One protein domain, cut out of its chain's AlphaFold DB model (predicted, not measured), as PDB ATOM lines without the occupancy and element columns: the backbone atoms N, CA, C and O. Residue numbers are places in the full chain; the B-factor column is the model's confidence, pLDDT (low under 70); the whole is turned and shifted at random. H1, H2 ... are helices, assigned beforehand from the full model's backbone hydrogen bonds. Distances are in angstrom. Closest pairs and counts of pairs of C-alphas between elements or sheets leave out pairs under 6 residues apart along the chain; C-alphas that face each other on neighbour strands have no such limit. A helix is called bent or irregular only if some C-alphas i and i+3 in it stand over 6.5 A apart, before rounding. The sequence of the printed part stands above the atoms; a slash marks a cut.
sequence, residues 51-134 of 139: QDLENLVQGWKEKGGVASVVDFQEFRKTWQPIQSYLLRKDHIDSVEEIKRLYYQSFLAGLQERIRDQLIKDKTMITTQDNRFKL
ATOM      1  N   GLN A  51     169.838 135.430 162.790       87.62
ATOM      2  CA  GLN A  51     170.456 136.500 161.997       87.62
ATOM      3  C   GLN A  51     169.496 137.083 160.952       87.62
ATOM      4  O   GLN A  51     169.514 138.286 160.700       87.62
ATOM      5  N   ASP A  52     168.612 136.267 160.370       89.56
ATOM      6  CA  ASP A  52     167.620 136.752 159.404       89.56
ATOM      7  C   ASP A  52     166.610 137.708 160.050       89.56
ATOM      8  O   ASP A  52     166.180 138.675 159.417       89.56
ATOM      9  N   LEU A  53     166.269 137.492 161.326       91.81
ATOM     10  CA  LEU A  53     165.446 138.437 162.086       91.81
ATOM     11  C   LEU A  53     166.204 139.731 162.374       91.81
ATOM     12  O   LEU A  53     165.627 140.807 162.239       91.81
ATOM     13  N   GLU A  54     167.479 139.650 162.752       92.69
ATOM     14  CA  GLU A  54     168.305 140.838 162.990       92.69
ATOM     15  C   GLU A  54     168.448 141.686 161.726       92.69
ATOM     16  O   GLU A  54     168.220 142.896 161.767       92.69
ATOM     17  N   ASN A  55     168.729 141.044 160.592       93.75
ATOM     18  CA  ASN A  55     168.827 141.695 159.290       93.75
ATOM     19  C   ASN A  55     167.493 142.335 158.887       93.75
ATOM     20  O   ASN A  55     167.469 143.472 158.413       93.75
ATOM     21  N   LEU A  56     166.370 141.645 159.121       93.94
ATOM     22  CA  LEU A  56     165.036 142.194 158.879       93.94
ATOM     23  C   LEU A  56     164.790 143.447 159.732       93.94
ATOM     24  O   LEU A  56     164.355 144.470 159.208       93.94
ATOM     25  N   VAL A  57     165.085 143.393 161.034       93.69
ATOM     26  CA  VAL A  57     164.932 144.539 161.946       93.69
ATOM     27  C   VAL A  57     165.814 145.699 161.519       93.69
ATOM     28  O   VAL A  57     165.349 146.837 161.504       93.69
ATOM     29  N   GLN A  58     167.063 145.424 161.157       93.06
ATOM     30  CA  GLN A  58     168.007 146.439 160.716       93.06
ATOM     31  C   GLN A  58     167.533 147.123 159.428       93.06
ATOM     32  O   GLN A  58     167.471 148.350 159.382       93.06
ATOM     33  N   GLY A  59     167.067 146.352 158.442       93.75
ATOM     34  CA  GLY A  59     166.488 146.905 157.217       93.75
ATOM     35  C   GLY A  59     165.237 147.753 157.467       93.75
ATOM     36  O   GLY A  59     165.010 148.740 156.769       93.75
ATOM     37  N   TRP A  60     164.429 147.424 158.481       93.62
ATOM     38  CA  TRP A  60     163.316 148.286 158.895       93.62
ATOM     39  C   TRP A  60     163.793 149.548 159.605       93.62
ATOM     40  O   TRP A  60     163.295 150.623 159.288       93.62
ATOM     41  N   LYS A  61     164.778 149.460 160.505       91.50
ATOM     42  CA  LYS A  61     165.366 150.633 161.177       91.50
ATOM     43  C   LYS A  61     165.935 151.635 160.173       91.50
ATOM     44  O   LYS A  61     165.679 152.827 160.304       91.50
ATOM     45  N   GLU A  62     166.640 151.156 159.153       91.44
ATOM     46  CA  GLU A  62     167.208 151.989 158.084       91.44
ATOM     47  C   GLU A  62     166.133 152.701 157.252       91.44
ATOM     48  O   GLU A  62     166.344 153.823 156.800       91.44
ATOM     49  N   LYS A  63     164.944 152.102 157.121       91.06
ATOM     50  CA  LYS A  63     163.768 152.720 156.484       91.06
ATOM     51  C   LYS A  63     163.022 153.717 157.382       91.06
ATOM     52  O   LYS A  63     162.016 154.273 156.953       91.06
ATOM     53  N   GLY A  64     163.488 153.948 158.612       89.31
ATOM     54  CA  GLY A  64     162.812 154.787 159.609       89.31
ATOM     55  C   GLY A  64     161.938 154.007 160.597       89.31
ATOM     56  O   GLY A  64     161.246 154.604 161.416       89.31
ATOM     57  N   GLY A  65     161.994 152.678 160.568       91.44
ATOM     58  CA  GLY A  65     161.201 151.787 161.407       91.44
ATOM     59  C   GLY A  65     159.762 151.621 160.921       91.44
ATOM     60  O   GLY A  65     159.273 152.332 160.048       91.44
ATOM     61  N   VAL A  66     159.060 150.658 161.510       92.62
ATOM     62  CA  VAL A  66     157.625 150.459 161.280       92.62
ATOM     63  C   VAL A  66     156.869 151.642 161.888       92.62
ATOM     64  O   VAL A  66     156.853 151.787 163.114       92.62
ATOM     65  N   ALA A  67     156.275 152.491 161.044       89.94
ATOM     66  CA  ALA A  67     155.651 153.753 161.454       89.94
ATOM     67  C   ALA A  67     154.140 153.821 161.169       89.94
ATOM     68  O   ALA A  67     153.420 154.562 161.841       89.94
ATOM     69  N   SER A  68     153.644 153.041 160.207       90.12
ATOM     70  CA  SER A  68     152.235 153.011 159.809       90.12
ATOM     71  C   SER A  68     151.613 151.615 159.906       90.12
ATOM     72  O   SER A  68     152.289 150.599 160.077       90.12
ATOM     73  N   VAL A  69     150.285 151.551 159.769       86.56
ATOM     74  CA  VAL A  69     149.548 150.277 159.706       86.56
ATOM     75  C   VAL A  69     149.958 149.459 158.477       86.56
ATOM     76  O   VAL A  69     150.018 148.234 158.556       86.56
ATOM     77  N   VAL A  70     150.261 150.124 157.360       90.69
ATOM     78  CA  VAL A  70     150.712 149.463 156.127       90.69
ATOM     79  C   VAL A  70     152.087 148.836 156.351       90.69
ATOM     80  O   VAL A  70     152.242 147.634 156.135       90.69
ATOM     81  N   ASP A  71     153.032 149.597 156.913       91.12
ATOM     82  CA  ASP A  71     154.372 149.097 157.257       91.12
ATOM     83  C   ASP A  71     154.291 147.895 158.195       91.12
ATOM     84  O   ASP A  71     154.988 146.898 158.023       91.12
ATOM     85  N   PHE A  72     153.393 147.957 159.182       89.25
ATOM     86  CA  PHE A  72     153.205 146.870 160.131       89.25
ATOM     87  C   PHE A  72     152.713 145.590 159.452       89.25
ATOM     88  O   PHE A  72     153.175 144.496 159.779       89.25
ATOM     89  N   GLN A  73     151.793 145.700 158.490       90.75
ATOM     90  CA  GLN A  73     151.323 144.545 157.730       90.75
ATOM     91  C   GLN A  73     152.440 143.939 156.870       90.75
ATOM     92  O   GLN A  73     152.558 142.714 156.808       90.75
ATOM     93  N   GLU A  74     153.272 144.765 156.236       92.62
ATOM     94  CA  GLU A  74     154.413 144.303 155.437       92.62
ATOM     95  C   GLU A  74     155.504 143.654 156.294       92.62
ATOM     96  O   GLU A  74     155.975 142.551 155.994       92.62
ATOM     97  N   PHE A  75     155.852 144.285 157.415       92.44
ATOM     98  CA  PHE A  75     156.754 143.720 158.410       92.44
ATOM     99  C   PHE A  75     156.233 142.376 158.923       92.44
ATOM    100  O   PHE A  75     156.963 141.391 158.967       92.44
ATOM    101  N   ARG A  76     154.940 142.280 159.243       92.31
ATOM    102  CA  ARG A  76     154.347 141.039 159.753       92.31
ATOM    103  C   ARG A  76     154.379 139.907 158.722       92.31
ATOM    104  O   ARG A  76     154.667 138.770 159.099       92.31
ATOM    105  N   LYS A  77     154.131 140.202 157.439       91.44
ATOM    106  CA  LYS A  77     154.211 139.219 156.338       91.44
ATOM    107  C   LYS A  77     155.606 138.605 156.195       91.44
ATOM    108  O   LYS A  77     155.711 137.446 155.803       91.44
ATOM    109  N   THR A  78     156.657 139.359 156.519       92.19
ATOM    110  CA  THR A  78     158.054 138.899 156.444       92.19
ATOM    111  C   THR A  78     158.541 138.276 157.754       92.19
ATOM    112  O   THR A  78     159.223 137.256 157.726       92.19
ATOM    113  N   TRP A  79     158.119 138.807 158.903       92.12
ATOM    114  CA  TRP A  79     158.486 138.306 160.229       92.12
ATOM    115  C   TRP A  79     157.852 136.948 160.570       92.12
ATOM    116  O   TRP A  79     158.528 136.048 161.068       92.12
ATOM    117  N   GLN A  80     156.547 136.773 160.312       90.62
ATOM    118  CA  GLN A  80     155.808 135.572 160.735       90.62
ATOM    119  C   GLN A  80     156.388 134.253 160.190       90.62
ATOM    120  O   GLN A  80     156.494 133.305 160.976       90.62
ATOM    121  N   PRO A  81     156.770 134.146 158.901       90.00
ATOM    122  CA  PRO A  81     157.388 132.932 158.372       90.00
ATOM    123  C   PRO A  81     158.714 132.586 159.056       90.00
ATOM    124  O   PRO A  81     158.944 131.416 159.357       90.00
ATOM    125  N   ILE A  82     159.548 133.593 159.341       90.25
ATOM    126  CA  ILE A  82     160.855 133.415 159.985       90.25
ATOM    127  C   ILE A  82     160.663 132.926 161.422       90.25
ATOM    128  O   ILE A  82     161.148 131.856 161.777       90.25
ATOM    129  N   GLN A  83     159.865 133.640 162.225       89.62
ATOM    130  CA  GLN A  83     159.545 133.234 163.599       89.62
ATOM    131  C   GLN A  83     158.965 131.813 163.660       89.62
ATOM    132  O   GLN A  83     159.383 131.003 164.485       89.62
ATOM    133  N   SER A  84     158.001 131.499 162.788       87.94
ATOM    134  CA  SER A  84     157.362 130.177 162.769       87.94
ATOM    135  C   SER A  84     158.354 129.069 162.428       87.94
ATOM    136  O   SER A  84     158.229 127.961 162.941       87.94
ATOM    137  N   TYR A  85     159.324 129.349 161.554       87.94
ATOM    138  CA  TYR A  85     160.381 128.401 161.227       87.94
ATOM    139  C   TYR A  85     161.304 128.161 162.422       87.94
ATOM    140  O   TYR A  85     161.550 127.006 162.754       87.94
ATOM    141  N   LEU A  86     161.756 129.231 163.086       86.50
ATOM    142  CA  LEU A  86     162.669 129.129 164.227       86.50
ATOM    143  C   LEU A  86     162.056 128.342 165.390       86.50
ATOM    144  O   LEU A  86     162.724 127.472 165.933       86.50
ATOM    145  N   LEU A  87     160.773 128.564 165.703       85.94
ATOM    146  CA  LEU A  87     160.060 127.783 166.724       85.94
ATOM    147  C   LEU A  87     159.910 126.309 166.334       85.94
ATOM    148  O   LEU A  87     160.060 125.424 167.159       85.94
ATOM    149  N   ARG A  88     159.593 126.020 165.065       83.00
ATOM    150  CA  ARG A  88     159.397 124.635 164.591       83.00
ATOM    151  C   ARG A  88     160.686 123.826 164.521       83.00
ATOM    152  O   ARG A  88     160.617 122.608 164.377       83.00
ATOM    153  N   LYS A  89     161.828 124.504 164.470       84.00
ATOM    154  CA  LYS A  89     163.154 123.896 164.378       84.00
ATOM    155  C   LYS A  89     163.917 123.956 165.692       84.00
ATOM    156  O   LYS A  89     165.097 123.636 165.684       84.00
ATOM    157  N   ASP A  90     163.257 124.378 166.771       82.38
ATOM    158  CA  ASP A  90     163.866 124.547 168.091       82.38
ATOM    159  C   ASP A  90     165.135 125.426 168.034       82.38
ATOM    160  O   ASP A  90     166.083 125.246 168.789       82.38
ATOM    161  N   HIS A  91     165.173 126.389 167.099       80.06
ATOM    162  CA  HIS A  91     166.236 127.400 167.033       80.06
ATOM    163  C   HIS A  91     166.026 128.511 168.065       80.06
ATOM    164  O   HIS A  91     166.962 129.248 168.367       80.06
ATOM    165  N   ILE A  92     164.788 128.671 168.535       81.88
ATOM    166  CA  ILE A  92     164.411 129.494 169.682       81.88
ATOM    167  C   ILE A  92     163.436 128.672 170.524       81.88
ATOM    168  O   ILE A  92     162.529 128.047 169.969       81.88
ATOM    169  N   ASP A  93     163.602 128.703 171.841       76.62
ATOM    170  CA  ASP A  93     162.733 127.998 172.784       76.62
ATOM    171  C   ASP A  93     161.393 128.725 172.926       76.62
ATOM    172  O   ASP A  93     160.355 128.113 173.193       76.62
ATOM    173  N   SER A  94     161.391 130.055 172.749       80.44
ATOM    174  CA  SER A  94     160.159 130.840 172.790       80.44
ATOM    175  C   SER A  94     160.217 132.179 172.049       80.44
ATOM    176  O   SER A  94     161.272 132.752 171.772       80.44
ATOM    177  N   VAL A  95     159.035 132.744 171.779       80.81
ATOM    178  CA  VAL A  95     158.871 134.071 171.156       80.81
ATOM    179  C   VAL A  95     159.459 135.205 171.999       80.81
ATOM    180  O   VAL A  95     159.776 136.272 171.475       80.81
ATOM    181  N   GLU A  96     159.631 134.988 173.301       80.25
ATOM    182  CA  GLU A  96     160.252 135.919 174.237       80.25
ATOM    183  C   GLU A  96     161.696 136.261 173.860       80.25
ATOM    184  O   GLU A  96     162.106 137.405 174.065       80.25
ATOM    185  N   GLU A  97     162.444 135.324 173.272       81.56
ATOM    186  CA  GLU A  97     163.838 135.545 172.866       81.56
ATOM    187  C   GLU A  97     163.948 136.586 171.750       81.56
ATOM    188  O   GLU A  97     164.794 137.480 171.786       81.56
ATOM    189  N   ILE A  98     163.020 136.541 170.796       85.88
ATOM    190  CA  ILE A  98     162.997 137.432 169.627       85.88
ATOM    191  C   ILE A  98     162.138 138.681 169.850       85.88
ATOM    192  O   ILE A  98     162.068 139.576 169.007       85.88
ATOM    193  N   LYS A  99     161.486 138.786 171.007       84.44
ATOM    194  CA  LYS A  99     160.581 139.885 171.348       84.44
ATOM    195  C   LYS A  99     161.270 141.244 171.368       84.44
ATOM    196  O   LYS A  99     160.680 142.248 170.972       84.44
ATOM    197  N   ARG A 100     162.525 141.284 171.824       87.38
ATOM    198  CA  ARG A 100     163.327 142.513 171.806       87.38
ATOM    199  C   ARG A 100     163.554 142.986 170.371       87.38
ATOM    200  O   ARG A 100     163.382 144.170 170.103       87.38
ATOM    201  N   LEU A 101     163.897 142.067 169.469       89.50
ATOM    202  CA  LEU A 101     164.083 142.352 168.046       89.50
ATOM    203  C   LEU A 101     162.783 142.870 167.420       89.50
ATOM    204  O   LEU A 101     162.796 143.896 166.746       89.50
ATOM    205  N   TYR A 102     161.651 142.239 167.745       87.50
ATOM    206  CA  TYR A 102     160.333 142.688 167.300       87.50
ATOM    207  C   TYR A 102     160.008 144.116 167.753       87.50
ATOM    208  O   TYR A 102     159.530 144.923 166.969       87.50
ATOM    209  N   TYR A 103     160.286 144.457 169.011       88.06
ATOM    210  CA  TYR A 103     160.063 145.810 169.527       88.06
ATOM    211  C   TYR A 103     160.984 146.846 168.865       88.06
ATOM    212  O   TYR A 103     160.578 147.971 168.588       88.06
ATOM    213  N   GLN A 104     162.224 146.459 168.572       89.81
ATOM    214  CA  GLN A 104     163.211 147.343 167.964       89.81
ATOM    215  C   GLN A 104     162.961 147.651 166.480       89.81
ATOM    216  O   GLN A 104     163.618 148.550 165.955       89.81
ATOM    217  N   SER A 105     162.061 146.937 165.795       90.69
ATOM    218  CA  SER A 105     161.725 147.234 164.394       90.69
ATOM    219  C   SER A 105     160.836 148.470 164.240       90.69
ATOM    220  O   SER A 105     160.771 149.046 163.154       90.69
ATOM    221  N   PHE A 106     160.155 148.900 165.305       89.75
ATOM    222  CA  PHE A 106     159.261 150.057 165.281       89.75
ATOM    223  C   PHE A 106     160.025 151.381 165.266       89.75
ATOM    224  O   PHE A 106     161.147 151.475 165.763       89.75
ATOM    225  N   LEU A 107     159.388 152.434 164.749       91.19
ATOM    226  CA  LEU A 107     159.890 153.805 164.862       91.19
ATOM    227  C   LEU A 107     160.158 154.161 166.337       91.19
ATOM    228  O   LEU A 107     159.329 153.873 167.199       91.19
ATOM    229  N   ALA A 108     161.261 154.853 166.634       87.75
ATOM    230  CA  ALA A 108     161.647 155.211 168.007       87.75
ATOM    231  C   ALA A 108     160.535 155.946 168.787       87.75
ATOM    232  O   ALA A 108     160.269 155.636 169.946       87.75
ATOM    233  N   GLY A 109     159.809 156.860 168.133       85.50
ATOM    234  CA  GLY A 109     158.664 157.537 168.750       85.50
ATOM    235  C   GLY A 109     157.489 156.602 169.073       85.50
ATOM    236  O   GLY A 109     156.765 156.832 170.036       85.50
ATOM    237  N   LEU A 110     157.300 155.527 168.300       85.25
ATOM    238  CA  LEU A 110     156.308 154.491 168.607       85.25
ATOM    239  C   LEU A 110     156.799 153.540 169.694       85.25
ATOM    240  O   LEU A 110     155.988 153.125 170.514       85.25
ATOM    241  N   GLN A 111     158.098 153.241 169.744       86.12
ATOM    242  CA  GLN A 111     158.697 152.469 170.831       86.12
ATOM    243  C   GLN A 111     158.403 153.129 172.185       86.12
ATOM    244  O   GLN A 111     157.797 152.497 173.046       86.12
ATOM    245  N   GLU A 112     158.712 154.421 172.347       84.88
ATOM    246  CA  GLU A 112     158.424 155.136 173.602       84.88
ATOM    247  C   GLU A 112     156.926 155.149 173.934       84.88
ATOM    248  O   GLU A 112     156.544 154.886 175.070       84.88
ATOM    249  N   ARG A 113     156.046 155.330 172.941       83.94
ATOM    250  CA  ARG A 113     154.590 155.263 173.164       83.94
ATOM    251  C   ARG A 113     154.120 153.878 173.603       83.94
ATOM    252  O   ARG A 113     153.259 153.778 174.474       83.94
ATOM    253  N   ILE A 114     154.662 152.819 173.002       81.81
ATOM    254  CA  ILE A 114     154.383 151.436 173.400       81.81
ATOM    255  C   ILE A 114     154.864 151.228 174.837       81.81
ATOM    256  O   ILE A 114     154.116 150.713 175.659       81.81
ATOM    257  N   ARG A 115     156.076 151.675 175.172       80.12
ATOM    258  CA  ARG A 115     156.626 151.593 176.527       80.12
ATOM    259  C   ARG A 115     155.756 152.333 177.545       80.12
ATOM    260  O   ARG A 115     155.394 151.740 178.557       80.12
ATOM    261  N   ASP A 116     155.381 153.577 177.271       80.44
ATOM    262  CA  ASP A 116     154.523 154.378 178.146       80.44
ATOM    263  C   ASP A 116     153.167 153.707 178.375       80.44
ATOM    264  O   ASP A 116     152.650 153.710 179.494       80.44
ATOM    265  N   GLN A 117     152.605 153.090 177.333       78.06
ATOM    266  CA  GLN A 117     151.363 152.333 177.442       78.06
ATOM    267  C   GLN A 117     151.535 151.090 178.330       78.06
ATOM    268  O   GLN A 117     150.728 150.861 179.224       78.06
ATOM    269  N   LEU A 118     152.628 150.337 178.171       73.62
ATOM    270  CA  LEU A 118     152.918 149.155 178.998       73.62
ATOM    271  C   LEU A 118     153.174 149.507 180.475       73.62
ATOM    272  O   LEU A 118     152.852 148.717 181.366       73.62
ATOM    273  N   ILE A 119     153.737 150.690 180.745       73.94
ATOM    274  CA  ILE A 119     153.892 151.229 182.105       73.94
ATOM    275  C   ILE A 119     152.521 151.584 182.688       73.94
ATOM    276  O   ILE A 119     152.210 151.176 183.809       73.94
ATOM    277  N   LYS A 120     151.690 152.313 181.931       75.69
ATOM    278  CA  LYS A 120     150.332 152.701 182.349       75.69
ATOM    279  C   LYS A 120     149.461 151.491 182.667       75.69
ATOM    280  O   LYS A 120     148.779 151.488 183.689       75.69
ATOM    281  N   ASP A 121     149.560 150.446 181.855       73.38
ATOM    282  CA  ASP A 121     148.771 149.225 182.014       73.38
ATOM    283  C   ASP A 121     149.303 148.311 183.140       73.38
ATOM    284  O   ASP A 121     148.772 147.221 183.348       73.38
ATOM    285  N   LYS A 122     150.348 148.732 183.881       61.97
ATOM    286  CA  LYS A 122     151.044 147.955 184.933       61.97
ATOM    287  C   LYS A 122     151.479 146.559 184.481       61.97
ATOM    288  O   LYS A 122     151.646 145.653 185.293       61.97
ATOM    289  N   THR A 123     151.668 146.378 183.182       61.97
ATOM    290  CA  THR A 123     152.101 145.108 182.614       61.97
ATOM    291  C   THR A 123     153.629 145.049 182.517       61.97
ATOM    292  O   THR A 123     154.194 143.963 182.457       61.97
ATOM    293  N   MET A 124     154.350 146.175 182.578       52.34
ATOM    294  CA  MET A 124     155.819 146.159 182.604       52.34
ATOM    295  C   MET A 124     156.377 145.391 183.816       52.34
ATOM    296  O   MET A 124     156.156 145.777 184.962       52.34
ATOM    297  N   ILE A 125     157.136 144.319 183.557       51.12
ATOM    298  CA  ILE A 125     157.835 143.557 184.596       51.12
ATOM    299  C   ILE A 125     159.281 144.048 184.618       51.12
ATOM    300  O   ILE A 125     160.058 143.784 183.703       51.12
ATOM    301  N   THR A 126     159.669 144.769 185.661       42.62
ATOM    302  CA  THR A 126     161.078 145.106 185.899       42.62
ATOM    303  C   THR A 126     161.705 143.950 186.677       42.62
ATOM    304  O   THR A 126     161.201 143.593 187.741       42.62
ATOM    305  N   THR A 127     162.758 143.307 186.155       45.91
ATOM    306  CA  THR A 127     163.494 142.308 186.953       45.91
ATOM    307  C   THR A 127     164.317 143.007 188.036       45.91
ATOM    308  O   THR A 127     164.677 144.171 187.872       45.91
ATOM    309  N   GLN A 128     164.645 142.296 189.123       39.06
ATOM    310  CA  GLN A 128     165.406 142.837 190.263       39.06
ATOM    311  C   GLN A 128     166.744 143.498 189.870       39.06
ATOM    312  O   GLN A 128     167.162 144.438 190.534       39.06
ATOM    313  N   ASP A 129     167.354 143.104 188.746       40.47
ATOM    314  CA  ASP A 129     168.606 143.688 188.232       40.47
ATOM    315  C   ASP A 129     168.428 144.990 187.421       40.47
ATOM    316  O   ASP A 129     169.278 145.331 186.598       40.47
ATOM    317  N   ASN A 130     167.295 145.690 187.551       44.00
ATOM    318  CA  ASN A 130     166.952 146.868 186.738       44.00
ATOM    319  C   ASN A 130     166.955 146.617 185.211       44.00
ATOM    320  O   ASN A 130     166.995 147.552 184.408       44.00
ATOM    321  N   ARG A 131     166.891 145.350 184.786       43.53
ATOM    322  CA  ARG A 131     166.761 144.969 183.376       43.53
ATOM    323  C   ARG A 131     165.285 144.937 182.981       43.53
ATOM    324  O   ARG A 131     164.427 144.401 183.682       43.53
ATOM    325  N   PHE A 132     164.986 145.536 181.835       53.59
ATOM    326  CA  PHE A 132     163.621 145.653 181.332       53.59
ATOM    327  C   PHE A 132     163.118 144.304 180.796       53.59
ATOM    328  O   PHE A 132     163.714 143.744 179.872       53.59
ATOM    329  N   LYS A 133     161.997 143.798 181.334       54.09
ATOM    330  CA  LYS A 133     161.233 142.686 180.753       54.09
ATOM    331  C   LYS A 133     159.900 143.214 180.213       54.09
ATOM    332  O   LYS A 133     159.073 143.768 180.934       54.09
ATOM    333  N   LEU A 134     159.678 143.030 178.912       55.59
ATOM    334  CA  LEU A 134     158.390 143.332 178.289       55.59
ATOM    335  C   LEU A 134     157.336 142.301 178.751       55.59
ATOM    336  O   LEU A 134     157.635 141.103 178.700       55.59
TER     337      LEU A 134
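What this domain is: This is residues 51 to 134 of the 139 residues of an uncharacterized protein of Puccinia triticina (isolate 1-1 / race 1 (BBBD)) (UniProt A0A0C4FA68). Three helices, H1, H2 and H3, stand side by side in a triangle, running up and down in turn, while H4 leaves the end of H3 at a steep tilt, away from H1 and H2. Beyond H4, residues 121 to 134 form a stretch with no named element, which folds back on itself in a short antiparallel pairing of residues 125 to 126 with 132 to 133. The printed part has 84 residues, with four named helices in the order H1, H2, H3, H4 and no named strand; the class is all helix. It is only just compact, close to loose, with a radius of gyration of the C-alphas of 13.7 A and spans of 32 by 31 by 18 A.

How they stand to each other: H1, residues 51 to 62, and H2, residues 69 to 88, form a helical hairpin, opposite ways at a shallow tilt of 13 degrees. They touch through residues 52 to 56 of H1 and 79 to 82 of H2 alone; the closest C-alphas, of Leu 53 and Ile 82, are 7.1 A apart. H2 has a kink of 34 degrees near residue 78. H3, residues 95 to 104, touches H1, the same way at a shallow tilt of 21 degrees; the closest C-alphas, of Val 57 and Leu 101, are 6.5 A apart. H2 and H3 are close but not clearly touching, the closest C-alphas, of Gln 83 and Val 95, being 7.6 A apart. H3 and H4, residues 108 to 120, are also close but not clearly touching, at a steep tilt of 53 degrees; the closest C-alphas, of Tyr 103 and Gln 111, are 6.9 A apart. H4 is apart from H1 and H2. In H1 and H4 every O i to N i+4 pair is within hydrogen-bond range; in H2 14 of 16 are, in H3 4 of 6.

Where its parts are: H1 begins at C-alpha 51 (170.456, 136.500, 161.997). H2 measures 27.9 A and H4 18.4 A from first to last C-alpha, H1 16.3 A and H3 14.3 A. H3 is irregular: C-alphas 97 and 100 are 7.1 A apart. H4 ends at C-alpha 120 (150.332, 152.701, 182.349).

The domain as a whole: The two C-alphas farthest apart, of Val 70 and Gln 128, are 37.8 A apart. The printed part has no cut. The link H3 to H4 is tight, the other two links are short. Residues 122 to 134 have pLDDT under 70; the mean of the printed part is 81.3.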